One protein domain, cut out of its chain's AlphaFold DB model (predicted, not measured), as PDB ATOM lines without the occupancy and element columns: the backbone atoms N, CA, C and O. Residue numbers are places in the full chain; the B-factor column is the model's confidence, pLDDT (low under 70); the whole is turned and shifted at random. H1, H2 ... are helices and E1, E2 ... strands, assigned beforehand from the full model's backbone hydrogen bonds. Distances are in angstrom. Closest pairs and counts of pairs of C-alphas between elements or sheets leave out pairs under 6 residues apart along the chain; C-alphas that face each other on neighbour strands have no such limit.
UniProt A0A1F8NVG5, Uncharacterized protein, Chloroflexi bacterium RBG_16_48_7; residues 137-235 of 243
ATOM      1  N   VAL A 137     196.350 205.191 280.551       79.44
ATOM      2  CA  VAL A 137     195.663 206.049 281.508       79.44
ATOM      3  C   VAL A 137     195.937 205.553 282.919       79.44
ATOM      4  O   VAL A 137     196.241 204.378 283.134       79.44
ATOM      5  N   ARG A 138     195.842 206.464 283.881       76.44
ATOM      6  CA  ARG A 138     195.897 206.154 285.307       76.44
ATOM      7  C   ARG A 138     194.663 206.710 285.998       76.44
ATOM      8  O   ARG A 138     194.157 207.761 285.601       76.44
ATOM      9  N   VAL A 139     194.231 206.019 287.046       78.50
ATOM     10  CA  VAL A 139     193.158 206.490 287.919       78.50
ATOM     11  C   VAL A 139     193.634 207.732 288.661       78.50
ATOM     12  O   VAL A 139     194.729 207.735 289.230       78.50
ATOM     13  N   ILE A 140     192.819 208.781 288.640       76.62
ATOM     14  CA  ILE A 140     193.033 209.982 289.441       76.62
ATOM     15  C   ILE A 140     192.116 209.875 290.659       76.62
ATOM     16  O   ILE A 140     190.895 209.849 290.498       76.62
ATOM     17  N   PRO A 141     192.672 209.761 291.876       68.56
ATOM     18  CA  PRO A 141     191.857 209.580 293.062       68.56
ATOM     19  C   PRO A 141     191.039 210.839 293.354       68.56
ATOM     20  O   PRO A 141     191.522 211.973 293.250       68.56
ATOM     21  N   VAL A 142     189.803 210.611 293.777       60.81
ATOM     22  CA  VAL A 142     188.955 211.620 294.409       60.81
ATOM     23  C   VAL A 142     189.295 211.668 295.888       60.81
ATOM     24  O   VAL A 142     189.642 210.650 296.491       60.81
ATOM     25  N   GLN A 143     189.161 212.840 296.501       61.75
ATOM     26  CA  GLN A 143     189.050 212.906 297.950       61.75
ATOM     27  C   GLN A 143     187.867 212.053 298.439       61.75
ATOM     28  O   GLN A 143     186.711 212.409 298.256       61.75
ATOM     29  N   LYS A 144     188.168 210.974 299.158       46.62
ATOM     30  CA  LYS A 144     187.453 210.682 300.400       46.62
ATOM     31  C   LYS A 144     188.384 211.092 301.528       46.62
ATOM     32  O   LYS A 144     189.536 210.658 301.546       46.62
ATOM     33  N   GLU A 145     187.917 211.942 302.437       40.22
ATOM     34  CA  GLU A 145     188.548 212.042 303.750       40.22
ATOM     35  C   GLU A 145     188.473 210.649 304.376       40.22
ATOM     36  O   GLU A 145     187.416 210.183 304.789       40.22
ATOM     37  N   ILE A 146     189.589 209.932 304.363       45.06
ATOM     38  CA  ILE A 146     189.775 208.827 305.285       45.06
ATOM     39  C   ILE A 146     190.303 209.508 306.541       45.06
ATOM     40  O   ILE A 146     191.425 210.013 306.531       45.06
ATOM     41  N   GLU A 147     189.493 209.570 307.599       37.84
ATOM     42  CA  GLU A 147     189.979 209.936 308.930       37.84
ATOM     43  C   GLU A 147     191.087 208.947 309.327       37.84
ATOM     44  O   GLU A 147     190.843 207.826 309.769       37.84
ATOM     45  N   GLY A 148     192.339 209.330 309.093       49.03
ATOM     46  CA  GLY A 148     193.495 208.484 309.338       49.03
ATOM     47  C   GLY A 148     194.788 209.264 309.153       49.03
ATOM     48  O   GLY A 148     194.999 209.908 308.131       49.03
ATOM     49  N   LYS A 149     195.677 209.193 310.152       37.62
ATOM     50  CA  LYS A 149     196.962 209.917 310.247       37.62
ATOM     51  C   LYS A 149     198.040 209.428 309.262       37.62
ATOM     52  O   LYS A 149     199.214 209.378 309.620       37.62
ATOM     53  N   THR A 150     197.667 209.028 308.051       40.09
ATOM     54  CA  THR A 150     198.639 208.604 307.039       40.09
ATOM     55  C   THR A 150     198.668 209.648 305.941       40.09
ATOM     56  O   THR A 150     197.720 209.784 305.173       40.09
ATOM     57  N   GLU A 151     199.753 210.414 305.904       38.53
ATOM     58  CA  GLU A 151     200.029 211.382 304.851       38.53
ATOM     59  C   GLU A 151     200.093 210.640 303.507       38.53
ATOM     60  O   GLU A 151     201.041 209.912 303.205       38.53
ATOM     61  N   ILE A 152     199.039 210.773 302.702       42.25
ATOM     62  CA  ILE A 152     199.060 210.307 301.320       42.25
ATOM     63  C   ILE A 152     199.942 211.305 300.558       42.25
ATOM     64  O   ILE A 152     199.590 212.479 300.441       42.25
ATOM     65  N   GLN A 153     201.096 210.818 300.086       38.22
ATOM     66  CA  GLN A 153     202.046 211.469 299.163       38.22
ATOM     67  C   GLN A 153     201.331 212.287 298.061       38.22
ATOM     68  O   GLN A 153     200.177 211.983 297.755       38.22
ATOM     69  N   PRO A 154     201.980 213.280 297.414       44.66
ATOM     70  CA  PRO A 154     201.347 214.216 296.480       44.66
ATOM     71  C   PRO A 154     200.941 213.531 295.165       44.66
ATOM     72  O   PRO A 154     201.541 213.718 294.109       44.66
ATOM     73  N   TYR A 155     199.900 212.710 295.219       49.19
ATOM     74  CA  TYR A 155     199.143 212.303 294.055       49.19
ATOM     75  C   TYR A 155     198.351 213.518 293.584       49.19
ATOM     76  O   TYR A 155     197.669 214.162 294.381       49.19
ATOM     77  N   GLU A 156     198.463 213.835 292.293       59.38
ATOM     78  CA  GLU A 156     197.592 214.812 291.641       59.38
ATOM     79  C   GLU A 156     196.136 214.436 291.921       59.38
ATOM     80  O   GLU A 156     195.706 213.315 291.636       59.38
ATOM     81  N   LYS A 157     195.399 215.371 292.513       75.12
ATOM     82  CA  LYS A 157     193.986 215.203 292.859       75.12
ATOM     83  C   LYS A 157     193.121 215.792 291.755       75.12
ATOM     84  O   LYS A 157     193.501 216.798 291.154       75.12
ATOM     85  N   VAL A 158     191.926 215.237 291.558       78.38
ATOM     86  CA  VAL A 158     190.924 215.813 290.644       78.38
ATOM     87  C   VAL A 158     190.694 217.297 290.958       78.38
ATOM     88  O   VAL A 158     190.767 218.133 290.064       78.38
ATOM     89  N   SER A 159     190.536 217.651 292.239       78.00
ATOM     90  CA  SER A 159     190.353 219.042 292.669       78.00
ATOM     91  C   SER A 159     191.531 219.944 292.299       78.00
ATOM     92  O   SER A 159     191.318 221.037 291.792       78.00
ATOM     93  N   GLN A 160     192.774 219.486 292.462       82.44
ATOM     94  CA  GLN A 160     193.959 220.263 292.079       82.44
ATOM     95  C   GLN A 160     194.052 220.474 290.565       82.44
ATOM     96  O   GLN A 160     194.438 221.557 290.132       82.44
ATOM     97  N   ILE A 161     193.673 219.468 289.769       83.69
ATOM     98  CA  ILE A 161     193.611 219.584 288.306       83.69
ATOM     99  C   ILE A 161     192.560 220.621 287.909       83.69
ATOM    100  O   ILE A 161     192.831 221.469 287.064       83.69
ATOM    101  N   ILE A 162     191.380 220.594 288.532       87.00
ATOM    102  CA  ILE A 162     190.337 221.587 288.263       87.00
ATOM    103  C   ILE A 162     190.794 222.990 288.682       87.00
ATOM    104  O   ILE A 162     190.620 223.945 287.930       87.00
ATOM    105  N   GLU A 163     191.430 223.136 289.843       87.75
ATOM    106  CA  GLU A 163     191.905 224.443 290.306       87.75
ATOM    107  C   GLU A 163     193.053 225.013 289.462       87.75
ATOM    108  O   GLU A 163     193.159 226.233 289.338       87.75
ATOM    109  N   SER A 164     193.877 224.165 288.836       87.75
ATOM    110  CA  SER A 164     194.999 224.610 288.001       87.75
ATOM    111  C   SER A 164     194.593 225.101 286.607       87.75
ATOM    112  O   SER A 164     195.464 225.506 285.839       87.75
ATOM    113  N   HIS A 165     193.309 225.030 286.247       90.81
ATOM    114  CA  HIS A 165     192.807 225.439 284.939       90.81
ATOM    115  C   HIS A 165     191.771 226.555 285.052       90.81
ATOM    116  O   HIS A 165     191.079 226.719 286.055       90.81
ATOM    117  N   THR A 166     191.672 227.338 283.983       91.81
ATOM    118  CA  THR A 166     190.703 228.433 283.849       91.81
ATOM    119  C   THR A 166     189.643 228.155 282.793       91.81
ATOM    120  O   THR A 166     188.646 228.867 282.744       91.81
ATOM    121  N   LYS A 167     189.845 227.130 281.957       94.00
ATOM    122  CA  LYS A 167     188.948 226.789 280.858       94.00
ATOM    123  C   LYS A 167     188.643 225.303 280.834       94.00
ATOM    124  O   LYS A 167     189.556 224.484 280.976       94.00
ATOM    125  N   PHE A 168     187.367 224.990 280.650       96.56
ATOM    126  CA  PHE A 168     186.805 223.659 280.820       96.56
ATOM    127  C   PHE A 168     185.808 223.386 279.701       96.56
ATOM    128  O   PHE A 168     184.994 224.242 279.356       96.56
ATOM    129  N   ALA A 169     185.862 222.182 279.153       97.50
ATOM    130  CA  ALA A 169     184.856 221.679 278.237       97.50
ATOM    131  C   ALA A 169     184.414 220.295 278.691       97.50
ATOM    132  O   ALA A 169     185.241 219.511 279.162       97.50
ATOM    133  N   VAL A 170     183.138 219.980 278.501       97.81
ATOM    134  CA  VAL A 170     182.616 218.626 278.688       97.81
ATOM    135  C   VAL A 170     182.012 218.106 277.395       97.81
ATOM    136  O   VAL A 170     181.444 218.854 276.594       97.81
ATOM    137  N   ALA A 171     182.163 216.807 277.186       97.56
ATOM    138  CA  ALA A 171     181.552 216.078 276.100       97.56
ATOM    139  C   ALA A 171     181.037 214.717 276.585       97.56
ATOM    140  O   ALA A 171     181.430 214.200 277.638       97.56
ATOM    141  N   ASP A 172     180.180 214.106 275.769       96.88
ATOM    142  CA  ASP A 172     179.822 212.702 275.935       96.88
ATOM    143  C   ASP A 172     181.087 211.832 275.931       96.88
ATOM    144  O   ASP A 172     181.970 211.983 275.084       96.88
ATOM    145  N   CYS A 173     181.162 210.872 276.847       94.75
ATOM    146  CA  CYS A 173     182.208 209.862 276.832       94.75
ATOM    147  C   CYS A 173     182.049 208.985 275.586       94.75
ATOM    148  O   CYS A 173     181.096 208.206 275.484       94.75
ATOM    149  N   ILE A 174     182.999 209.096 274.652       95.00
ATOM    150  CA  ILE A 174     182.946 208.389 273.368       95.00
ATOM    151  C   ILE A 174     182.817 206.874 273.552       95.00
ATOM    152  O   ILE A 174     181.969 206.259 272.913       95.00
ATOM    153  N   CYS A 175     183.557 206.289 274.498       92.31
ATOM    154  CA  CYS A 175     183.516 204.855 274.777       92.31
ATOM    155  C   CYS A 175     182.129 204.410 275.266       92.31
ATOM    156  O   CYS A 175     181.593 203.409 274.798       92.31
ATOM    157  N   ARG A 176     181.500 205.179 276.170       93.25
ATOM    158  CA  ARG A 176     180.134 204.881 276.640       93.25
ATOM    159  C   ARG A 176     179.097 205.083 275.538       93.25
ATOM    160  O   ARG A 176     178.161 204.292 275.433       93.25
ATOM    161  N   LYS A 177     179.271 206.108 274.701       95.12
ATOM    162  CA  LYS A 177     178.393 206.367 273.554       95.12
ATOM    163  C   LYS A 177     178.443 205.221 272.543       95.12
ATOM    164  O   LYS A 177     177.385 204.758 272.128       95.12
ATOM    165  N   ILE A 178     179.638 204.729 272.213       94.56
ATOM    166  CA  ILE A 178     179.829 203.550 271.359       94.56
ATOM    167  C   ILE A 178     179.169 202.319 271.980       94.56
ATOM    168  O   ILE A 178     178.344 201.688 271.323       94.56
ATOM    169  N   GLY A 179     179.421 202.046 273.265       92.69
ATOM    170  CA  GLY A 179     178.766 200.943 273.974       92.69
ATOM    171  C   GLY A 179     177.237 201.017 273.884       92.69
ATOM    172  O   GLY A 179     176.583 200.023 273.580       92.69
ATOM    173  N   LYS A 180     176.647 202.211 274.044       92.88
ATOM    174  CA  LYS A 180     175.201 202.420 273.863       92.88
ATOM    175  C   LYS A 180     174.741 202.165 272.425       92.88
ATOM    176  O   LYS A 180     173.718 201.514 272.239       92.88
ATOM    177  N   MET A 181     175.486 202.630 271.420       93.94
ATOM    178  CA  MET A 181     175.177 202.399 269.999       93.94
ATOM    179  C   MET A 181     175.232 200.918 269.613       93.94
ATOM    180  O   MET A 181     174.480 200.498 268.737       93.94
ATOM    181  N   GLN A 182     176.069 200.127 270.283       91.12
ATOM    182  CA  GLN A 182     176.139 198.684 270.068       91.12
ATOM    183  C   GLN A 182     175.142 197.883 270.929       91.12
ATOM    184  O   GLN A 182     175.057 196.667 270.808       91.12
ATOM    185  N   GLY A 183     174.362 198.531 271.803       90.38
ATOM    186  CA  GLY A 183     173.380 197.865 272.674       90.38
ATOM    187  C   GLY A 183     173.945 197.341 274.002       90.38
ATOM    188  O   GLY A 183     173.274 196.588 274.695       90.38
ATOM    189  N   HIS A 184     175.164 197.746 274.364       86.75
ATOM    190  CA  HIS A 184     175.893 197.359 275.583       86.75
ATOM    191  C   HIS A 184     175.933 198.520 276.596       86.75
ATOM    192  O   HIS A 184     176.779 198.563 277.490       86.75
ATOM    193  N   GLY A 185     175.095 199.540 276.388       78.94
ATOM    194  CA  GLY A 185     175.104 200.765 277.177       78.94
ATOM    195  C   GLY A 185     174.682 200.536 278.628       78.94
ATOM    196  O   GLY A 185     173.987 199.577 278.950       78.94
ATOM    197  N   CYS A 186     175.073 201.466 279.494       83.50
ATOM    198  CA  CYS A 186     174.534 201.593 280.846       83.50
ATOM    199  C   CYS A 186     173.916 202.986 281.022       83.50
ATOM    200  O   CYS A 186     174.223 203.899 280.251       83.50
ATOM    201  N   ASP A 187     173.092 203.151 282.054       87.12
ATOM    202  CA  ASP A 187     172.406 204.416 282.360       87.12
ATOM    203  C   ASP A 187     173.273 205.413 283.146       87.12
ATOM    204  O   ASP A 187     172.778 206.423 283.637       87.12
ATOM    205  N   LYS A 188     174.579 205.145 283.255       91.62
ATOM    206  CA  LYS A 188     175.538 206.037 283.915       91.62
ATOM    207  C   LYS A 188     175.779 207.305 283.097       91.62
ATOM    208  O   LYS A 188     175.652 207.303 281.869       91.62
ATOM    209  N   LEU A 189     176.240 208.353 283.772       92.88
ATOM    210  CA  LEU A 189     176.498 209.679 283.228       92.88
ATOM    211  C   LEU A 189     177.280 209.638 281.908       92.88
ATOM    212  O   LEU A 189     178.457 209.253 281.836       92.88
ATOM    213  N   LEU A 190     176.609 210.047 280.831       94.06
ATOM    214  CA  LEU A 190     177.189 210.050 279.492       94.06
ATOM    215  C   LEU A 190     178.115 211.255 279.293       94.06
ATOM    216  O   LEU A 190     179.270 211.066 278.909       94.06
ATOM    217  N   GLU A 191     177.637 212.458 279.608       95.62
ATOM    218  CA  GLU A 191     178.388 213.717 279.537       95.62
ATOM    219  C   GLU A 191     179.328 213.840 280.746       95.62
ATOM    220  O   GLU A 191     179.014 214.484 281.741       95.62
ATOM    221  N   ALA A 192     180.468 213.149 280.687       94.06
ATOM    222  CA  ALA A 192     181.457 213.163 281.769       94.06
ATOM    223  C   ALA A 192     182.914 213.219 281.287       94.06
ATOM    224  O   ALA A 192     183.818 213.157 282.110       94.06
ATOM    225  N   CYS A 193     183.164 213.286 279.974       94.19
ATOM    226  CA  CYS A 193     184.526 213.396 279.452       94.19
ATOM    227  C   CYS A 193     184.921 214.871 279.440       94.19
ATOM    228  O   CYS A 193     184.361 215.650 278.665       94.19
ATOM    229  N   MET A 194     185.863 215.260 280.294       95.12
ATOM    230  CA  MET A 194     186.270 216.649 280.465       95.12
ATOM    231  C   MET A 194     187.599 216.933 279.790       95.12
ATOM    232  O   MET A 194     188.519 216.126 279.821       95.12
ATOM    233  N   SER A 195     187.722 218.120 279.211       94.62
ATOM    234  CA  SER A 195     188.973 218.662 278.682       94.62
ATOM    235  C   SER A 195     189.265 220.012 279.317       94.62
ATOM    236  O   SER A 195     188.345 220.762 279.646       94.62
ATOM    237  N   PHE A 196     190.548 220.330 279.482       93.62
ATOM    238  CA  PHE A 196     191.005 221.510 280.216       93.62
ATOM    239  C   PHE A 196     192.009 222.343 279.418       93.62
ATOM    240  O   PHE A 196     192.787 221.818 278.614       93.62
ATOM    241  N   GLY A 197     192.016 223.654 279.669       91.12
ATOM    242  CA  GLY A 197     192.959 224.592 279.056       91.12
ATOM    243  C   GLY A 197     192.887 224.574 277.521       91.12
ATOM    244  O   GLY A 197     191.786 224.511 276.979       91.12
ATOM    245  N   PRO A 198     194.027 224.555 276.801       89.31
ATOM    246  CA  PRO A 198     194.033 224.544 275.333       89.31
ATOM    247  C   PRO A 198     193.286 223.361 274.695       89.31
ATOM    248  O   PRO A 198     192.819 223.461 273.563       89.31
ATOM    249  N   ALA A 199     193.158 222.228 275.398       91.62
ATOM    250  CA  ALA A 199     192.348 221.115 274.906       91.62
ATOM    251  C   ALA A 199     190.848 221.452 274.955       91.62
ATOM    252  O   ALA A 199     190.119 221.099 274.032       91.62
ATOM    253  N   ALA A 200     190.395 222.178 275.984       94.94
ATOM    254  CA  ALA A 200     189.018 222.659 276.070       94.94
ATOM    255  C   ALA A 200     188.681 223.603 274.907       94.94
ATOM    256  O   ALA A 200     187.635 223.436 274.284       94.94
ATOM    257  N   ASP A 201     189.588 224.528 274.567       93.62
ATOM    258  CA  ASP A 201     189.430 225.423 273.411       93.62
ATOM    259  C   ASP A 201     189.154 224.636 272.128       93.62
ATOM    260  O   ASP A 201     188.165 224.886 271.439       93.62
ATOM    261  N   PHE A 202     189.974 223.620 271.846       94.81
ATOM    262  CA  PHE A 202     189.796 222.787 270.661       94.81
ATOM    263  C   PHE A 202     188.439 222.067 270.652       94.81
ATOM    264  O   PHE A 202     187.771 222.034 269.616       94.81
ATOM    265  N   TYR A 203     188.002 221.520 271.794       96.56
ATOM    266  CA  TYR A 203     186.696 220.858 271.913       96.56
ATOM    267  C   TYR A 203     185.535 221.812 271.625       96.56
ATOM    268  O   TYR A 203     184.617 221.438 270.889       96.56
ATOM    269  N   ILE A 204     185.590 223.026 272.177       95.88
ATOM    270  CA  ILE A 204     184.550 224.050 272.028       95.88
ATOM    271  C   ILE A 204     184.506 224.544 270.579       95.88
ATOM    272  O   ILE A 204     183.463 224.492 269.930       95.88
ATOM    273  N   GLU A 205     185.649 224.944 270.017       94.31
ATOM    274  CA  GLU A 205     185.734 225.461 268.646       94.31
ATOM    275  C   GLU A 205     185.350 224.421 267.579       94.31
ATOM    276  O   GLU A 205     184.891 224.763 266.481       94.31
ATOM    277  N   ASN A 206     185.559 223.133 267.863       95.12
ATOM    278  CA  ASN A 206     185.152 222.046 266.973       95.12
ATOM    279  C   ASN A 206     183.724 221.548 267.213       95.12
ATOM    280  O   ASN A 206     183.269 220.693 266.454       95.12
ATOM    281  N   GLY A 207     183.013 222.070 268.215       95.81
ATOM    282  CA  GLY A 207     181.672 221.605 268.579       95.81
ATOM    283  C   GLY A 207     181.647 220.162 269.094       95.81
ATOM    284  O   GLY A 207     180.612 219.499 269.033       95.81
ATOM    285  N   ILE A 208     182.787 219.651 269.573       97.00
ATOM    286  CA  ILE A 208     182.906 218.305 270.149       97.00
ATOM    287  C   ILE A 208     182.285 218.296 271.548       97.00
ATOM    288  O   ILE A 208     181.549 217.370 271.891       97.00
ATOM    289  N   GLY A 209     182.552 219.344 272.326       96.56
ATOM    290  CA  GLY A 209     182.021 219.555 273.668       96.56
ATOM    291  C   GLY A 209     181.524 220.983 273.858       96.56
ATOM    292  O   GLY A 209     181.740 221.843 273.003       96.56
ATOM    293  N   ARG A 210     180.854 221.224 274.984       97.50
ATOM    294  CA  ARG A 210     180.402 222.558 275.397       97.50
ATOM    295  C   ARG A 210     181.295 223.103 276.501       97.50
ATOM    296  O   ARG A 210     181.849 222.334 277.284       97.50
ATOM    297  N   GLU A 211     181.421 224.422 276.548       97.81
ATOM    298  CA  GLU A 211     182.095 225.111 277.647       97.81
ATOM    299  C   GLU A 211     181.284 224.958 278.937       97.81
ATOM    300  O   GLU A 211     180.051 224.979 278.901       97.81
ATOM    301  N   ILE A 212     181.988 224.788 280.055       97.50
ATOM    302  CA  ILE A 212     181.397 224.687 281.392       97.50
ATOM    303  C   ILE A 212     182.164 225.556 282.381       97.50
ATOM    304  O   ILE A 212     183.339 225.873 282.175       97.50
ATOM    305  N   THR A 213     181.506 225.932 283.474       96.75
ATOM    306  CA  THR A 213     182.178 226.627 284.574       96.75
ATOM    307  C   THR A 213     182.990 225.652 285.425       96.75
ATOM    308  O   THR A 213     182.835 224.430 285.350       96.75
ATOM    309  N   LYS A 214     183.867 226.194 286.276       93.75
ATOM    310  CA  LYS A 214     184.615 225.395 287.253       93.75
ATOM    311  C   LYS A 214     183.664 224.687 288.226       93.75
ATOM    312  O   LYS A 214     183.908 223.547 288.610       93.75
ATOM    313  N   GLU A 215     182.599 225.368 288.628       93.69
ATOM    314  CA  GLU A 215     181.568 224.865 289.533       93.69
ATOM    315  C   GLU A 215     180.811 223.703 288.885       93.69
ATOM    316  O   GLU A 215     180.720 222.631 289.474       93.69
ATOM    317  N   GLU A 216     180.385 223.864 287.632       95.38
ATOM    318  CA  GLU A 216     179.720 222.801 286.880       95.38
ATOM    319  C   GLU A 216     180.644 221.590 286.663       95.38
ATOM    320  O   GLU A 216     180.210 220.446 286.790       95.38
ATOM    321  N   ALA A 217     181.942 221.812 286.416       93.25
ATOM    322  CA  ALA A 217     182.914 220.723 286.346       93.25
ATOM    323  C   ALA A 217     182.964 219.926 287.660       93.25
ATOM    324  O   ALA A 217     182.957 218.696 287.637       93.25
ATOM    325  N   LYS A 218     182.957 220.601 288.816       90.88
ATOM    326  CA  LYS A 218     182.915 219.934 290.130       90.88
ATOM    327  C   LYS A 218     181.628 219.127 290.320       90.88
ATOM    328  O   LYS A 218     181.696 217.995 290.790       90.88
ATOM    329  N   GLU A 219     180.481 219.664 289.909       93.00
ATOM    330  CA  GLU A 219     179.193 218.960 289.992       93.00
ATOM    331  C   GLU A 219     179.149 217.701 289.116       93.00
ATOM    332  O   GLU A 219     178.667 216.656 289.551       93.00
ATOM    333  N   ILE A 220     179.660 217.769 287.883       93.25
ATOM    334  CA  ILE A 220     179.708 216.613 286.974       93.25
ATOM    335  C   ILE A 220     180.647 215.534 287.527       93.25
ATOM    336  O   ILE A 220     180.320 214.350 287.455       93.25
ATOM    337  N   LEU A 221     181.787 215.919 288.112       90.00
ATOM    338  CA  LEU A 221     182.703 214.976 288.761       90.00
ATOM    339  C   LEU A 221     182.036 214.260 289.940       90.00
ATOM    340  O   LEU A 221     182.131 213.038 290.033       90.00
ATOM    341  N   GLN A 222     181.305 214.997 290.781       88.25
ATOM    342  CA  GLN A 222     180.549 214.413 291.885       88.25
ATOM    343  C   GLN A 222     179.481 213.428 291.381       88.25
ATOM    344  O   GLN A 222     179.405 212.301 291.863       88.25
ATOM    345  N   LYS A 223     178.698 213.800 290.362       90.62
ATOM    346  CA  LYS A 223     177.702 212.896 289.757       90.62
ATOM    347  C   LYS A 223     178.343 211.640 289.170       90.62
ATOM    348  O   LYS A 223     177.812 210.543 289.312       90.62
ATOM    349  N   ALA A 224     179.500 211.781 288.523       90.75
ATOM    350  CA  ALA A 224     180.234 210.639 287.996       90.75
ATOM    351  C   ALA A 224     180.647 209.666 289.117       90.75
ATOM    352  O   ALA A 224     180.591 208.454 288.923       90.75
ATOM    353  N   GLU A 225     181.007 210.170 290.296       85.50
ATOM    354  CA  GLU A 225     181.324 209.341 291.464       85.50
ATOM    355  C   GLU A 225     180.101 208.657 292.065       85.50
ATOM    356  O   GLU A 225     180.183 207.483 292.425       85.50
ATOM    357  N   GLU A 226     178.976 209.367 292.151       88.81
ATOM    358  CA  GLU A 226     177.687 208.813 292.584       88.81
ATOM    359  C   GLU A 226     177.259 207.647 291.672       88.81
ATOM    360  O   GLU A 226     176.806 206.609 292.160       88.81
ATOM    361  N   ASP A 227     177.543 207.744 290.370       89.94
ATOM    362  CA  ASP A 227     177.355 206.672 289.383       89.94
ATOM    363  C   ASP A 227     178.440 205.574 289.429       89.94
ATOM    364  O   ASP A 227     178.426 204.609 288.645       89.94
ATOM    365  N   GLY A 228     179.420 205.691 290.328       87.06
ATOM    366  CA  GLY A 228     180.540 204.762 290.461       87.06
ATOM    367  C   GLY A 228     181.443 204.726 289.225       87.06
ATOM    368  O   GLY A 228     181.914 203.653 288.834       87.06
ATOM    369  N   LEU A 229     181.616 205.862 288.547       88.44
ATOM    370  CA  LEU A 229     182.602 206.043 287.484       88.44
ATOM    371  C   LEU A 229     183.974 206.371 288.081       88.44
ATOM    372  O   LEU A 229     184.097 206.916 289.175       88.44
ATOM    373  N   ILE A 230     185.021 206.013 287.343       85.19
ATOM    374  CA  ILE A 230     186.410 206.198 287.762       85.19
ATOM    375  C   ILE A 230     187.036 207.292 286.902       85.19
ATOM    376  O   ILE A 230     187.123 207.142 285.681       85.19
ATOM    377  N   HIS A 231     187.523 208.354 287.540       85.69
ATOM    378  CA  HIS A 231     188.233 209.434 286.854       85.69
ATOM    379  C   HIS A 231     189.598 208.958 286.377       85.69
ATOM    380  O   HIS A 231     190.386 208.402 287.150       85.69
ATOM    381  N   CYS A 232     189.897 209.188 285.103       86.06
ATOM    382  CA  CYS A 232     191.116 208.700 284.475       86.06
ATOM    383  C   CYS A 232     191.805 209.829 283.715       86.06
ATOM    384  O   CYS A 232     191.164 210.615 283.040       86.06
ATOM    385  N   SER A 233     193.134 209.889 283.764       86.69
ATOM    386  CA  SER A 233     193.891 210.827 282.927       86.69
ATOM    387  C   SER A 233     195.158 210.186 282.369       86.69
ATOM    388  O   SER A 233     195.535 209.077 282.756       86.69
ATOM    389  N   THR A 234     195.838 210.877 281.449       82.69
ATOM    390  CA  THR A 234     197.105 210.406 280.860       82.69
ATOM    391  C   THR A 234     198.122 210.029 281.929       82.69
ATOM    392  O   THR A 234     198.368 210.772 282.888       82.69
ATOM    393  N   ASN A 235     198.805 208.909 281.705       79.31
ATOM    394  CA  ASN A 235     199.912 208.461 282.539       79.31
ATOM    395  C   ASN A 235     201.241 209.154 282.159       79.31
ATOM    396  O   ASN A 235     202.193 208.516 281.720       79.31
TER     397      ASN A 235
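This is residues 137 to 235 of the 243 residues of an uncharacterized protein of Chloroflexi bacterium RBG_16_48_7 (UniProt A0A1F8NVG5). A small three-stranded sheet, E3 E2 E4, is covered by H3 on one face and by the longer H4 on the other, while H1 runs alongside one end of H4 and H2 sits off one end of E3. The two ends of the printed part come together as a separate short ribbon, E1 and E5, and the loop of residues 144 to 154 sticks out from the body. The 99 printed residues hold four named helices and five named strands in the order E1 H1 E2 H2 E3 H3 E4 H4 E5, class mixed, with both sheets antiparallel. The whole is compact, with a radius of gyration of the C-alphas of 14.6 A and spans of 46 by 32 by 25 A.

E1, residues 137 to 139, is the antiparallel neighbour of E5, residues 232 to 234, at 139 degrees; N 138 and O 233 are 2.9 A apart, within hydrogen-bond range. H1, residues 158 to 163, touches residues 214 to 218 of H4, residues 214 to 226, at a shallow tilt of 6 degrees, opposite ways; their closest C-alphas, Ile 162 and Lys 214, are 6.9 A apart. E2, residues 168 to 172, is the inner strand between E3, residues 191 to 196, and E4, residues 210 to 212. N 195 and O 169 are 2.8 A apart across E3 and E2, and N 170 and O 210 are 2.9 A apart across E2 and E4. H2, residues 174 to 181, is near E3 through its residues 174 to 177 and touches no helix. E3, H3, residues 198 to 205, and E4 form a split strand-helix-strand unit, two strands of one sheet joined through a helix, with E2 between them in the sheet, and its crossover is right-handed. The sheet has helices on both faces, three layers: H3 has a height of 7.4 A over it and H4, on the opposite face, 9.2 A. The closest C-alphas of E2 and H3 are Ala 169 and Ala 200, 4.8 A; those of E3 and H4 are Ala 192 and Ile 220, 6.5 A. In H1, H2, H3 and H4 every O i to N i+4 pair is within hydrogen-bond range.

E1 begins at C-alpha 137, (195.663, 206.049, 281.508). E2 is 13.9 A long and E3 14.8 A; H2 is 10.4 A and H3 10.7 A. H4, 18.7 A, ends at C-alpha 226, (177.687, 208.813, 292.584).

The C-alphas of Lys 149 and Gln 182, the two farthest apart, are 46.6 A apart. The printed part has no cut; the link from E1 to H1 is long, 18 residues. The mean pLDDT of the printed part is 83.6, and residues 141 to 156 are under 70.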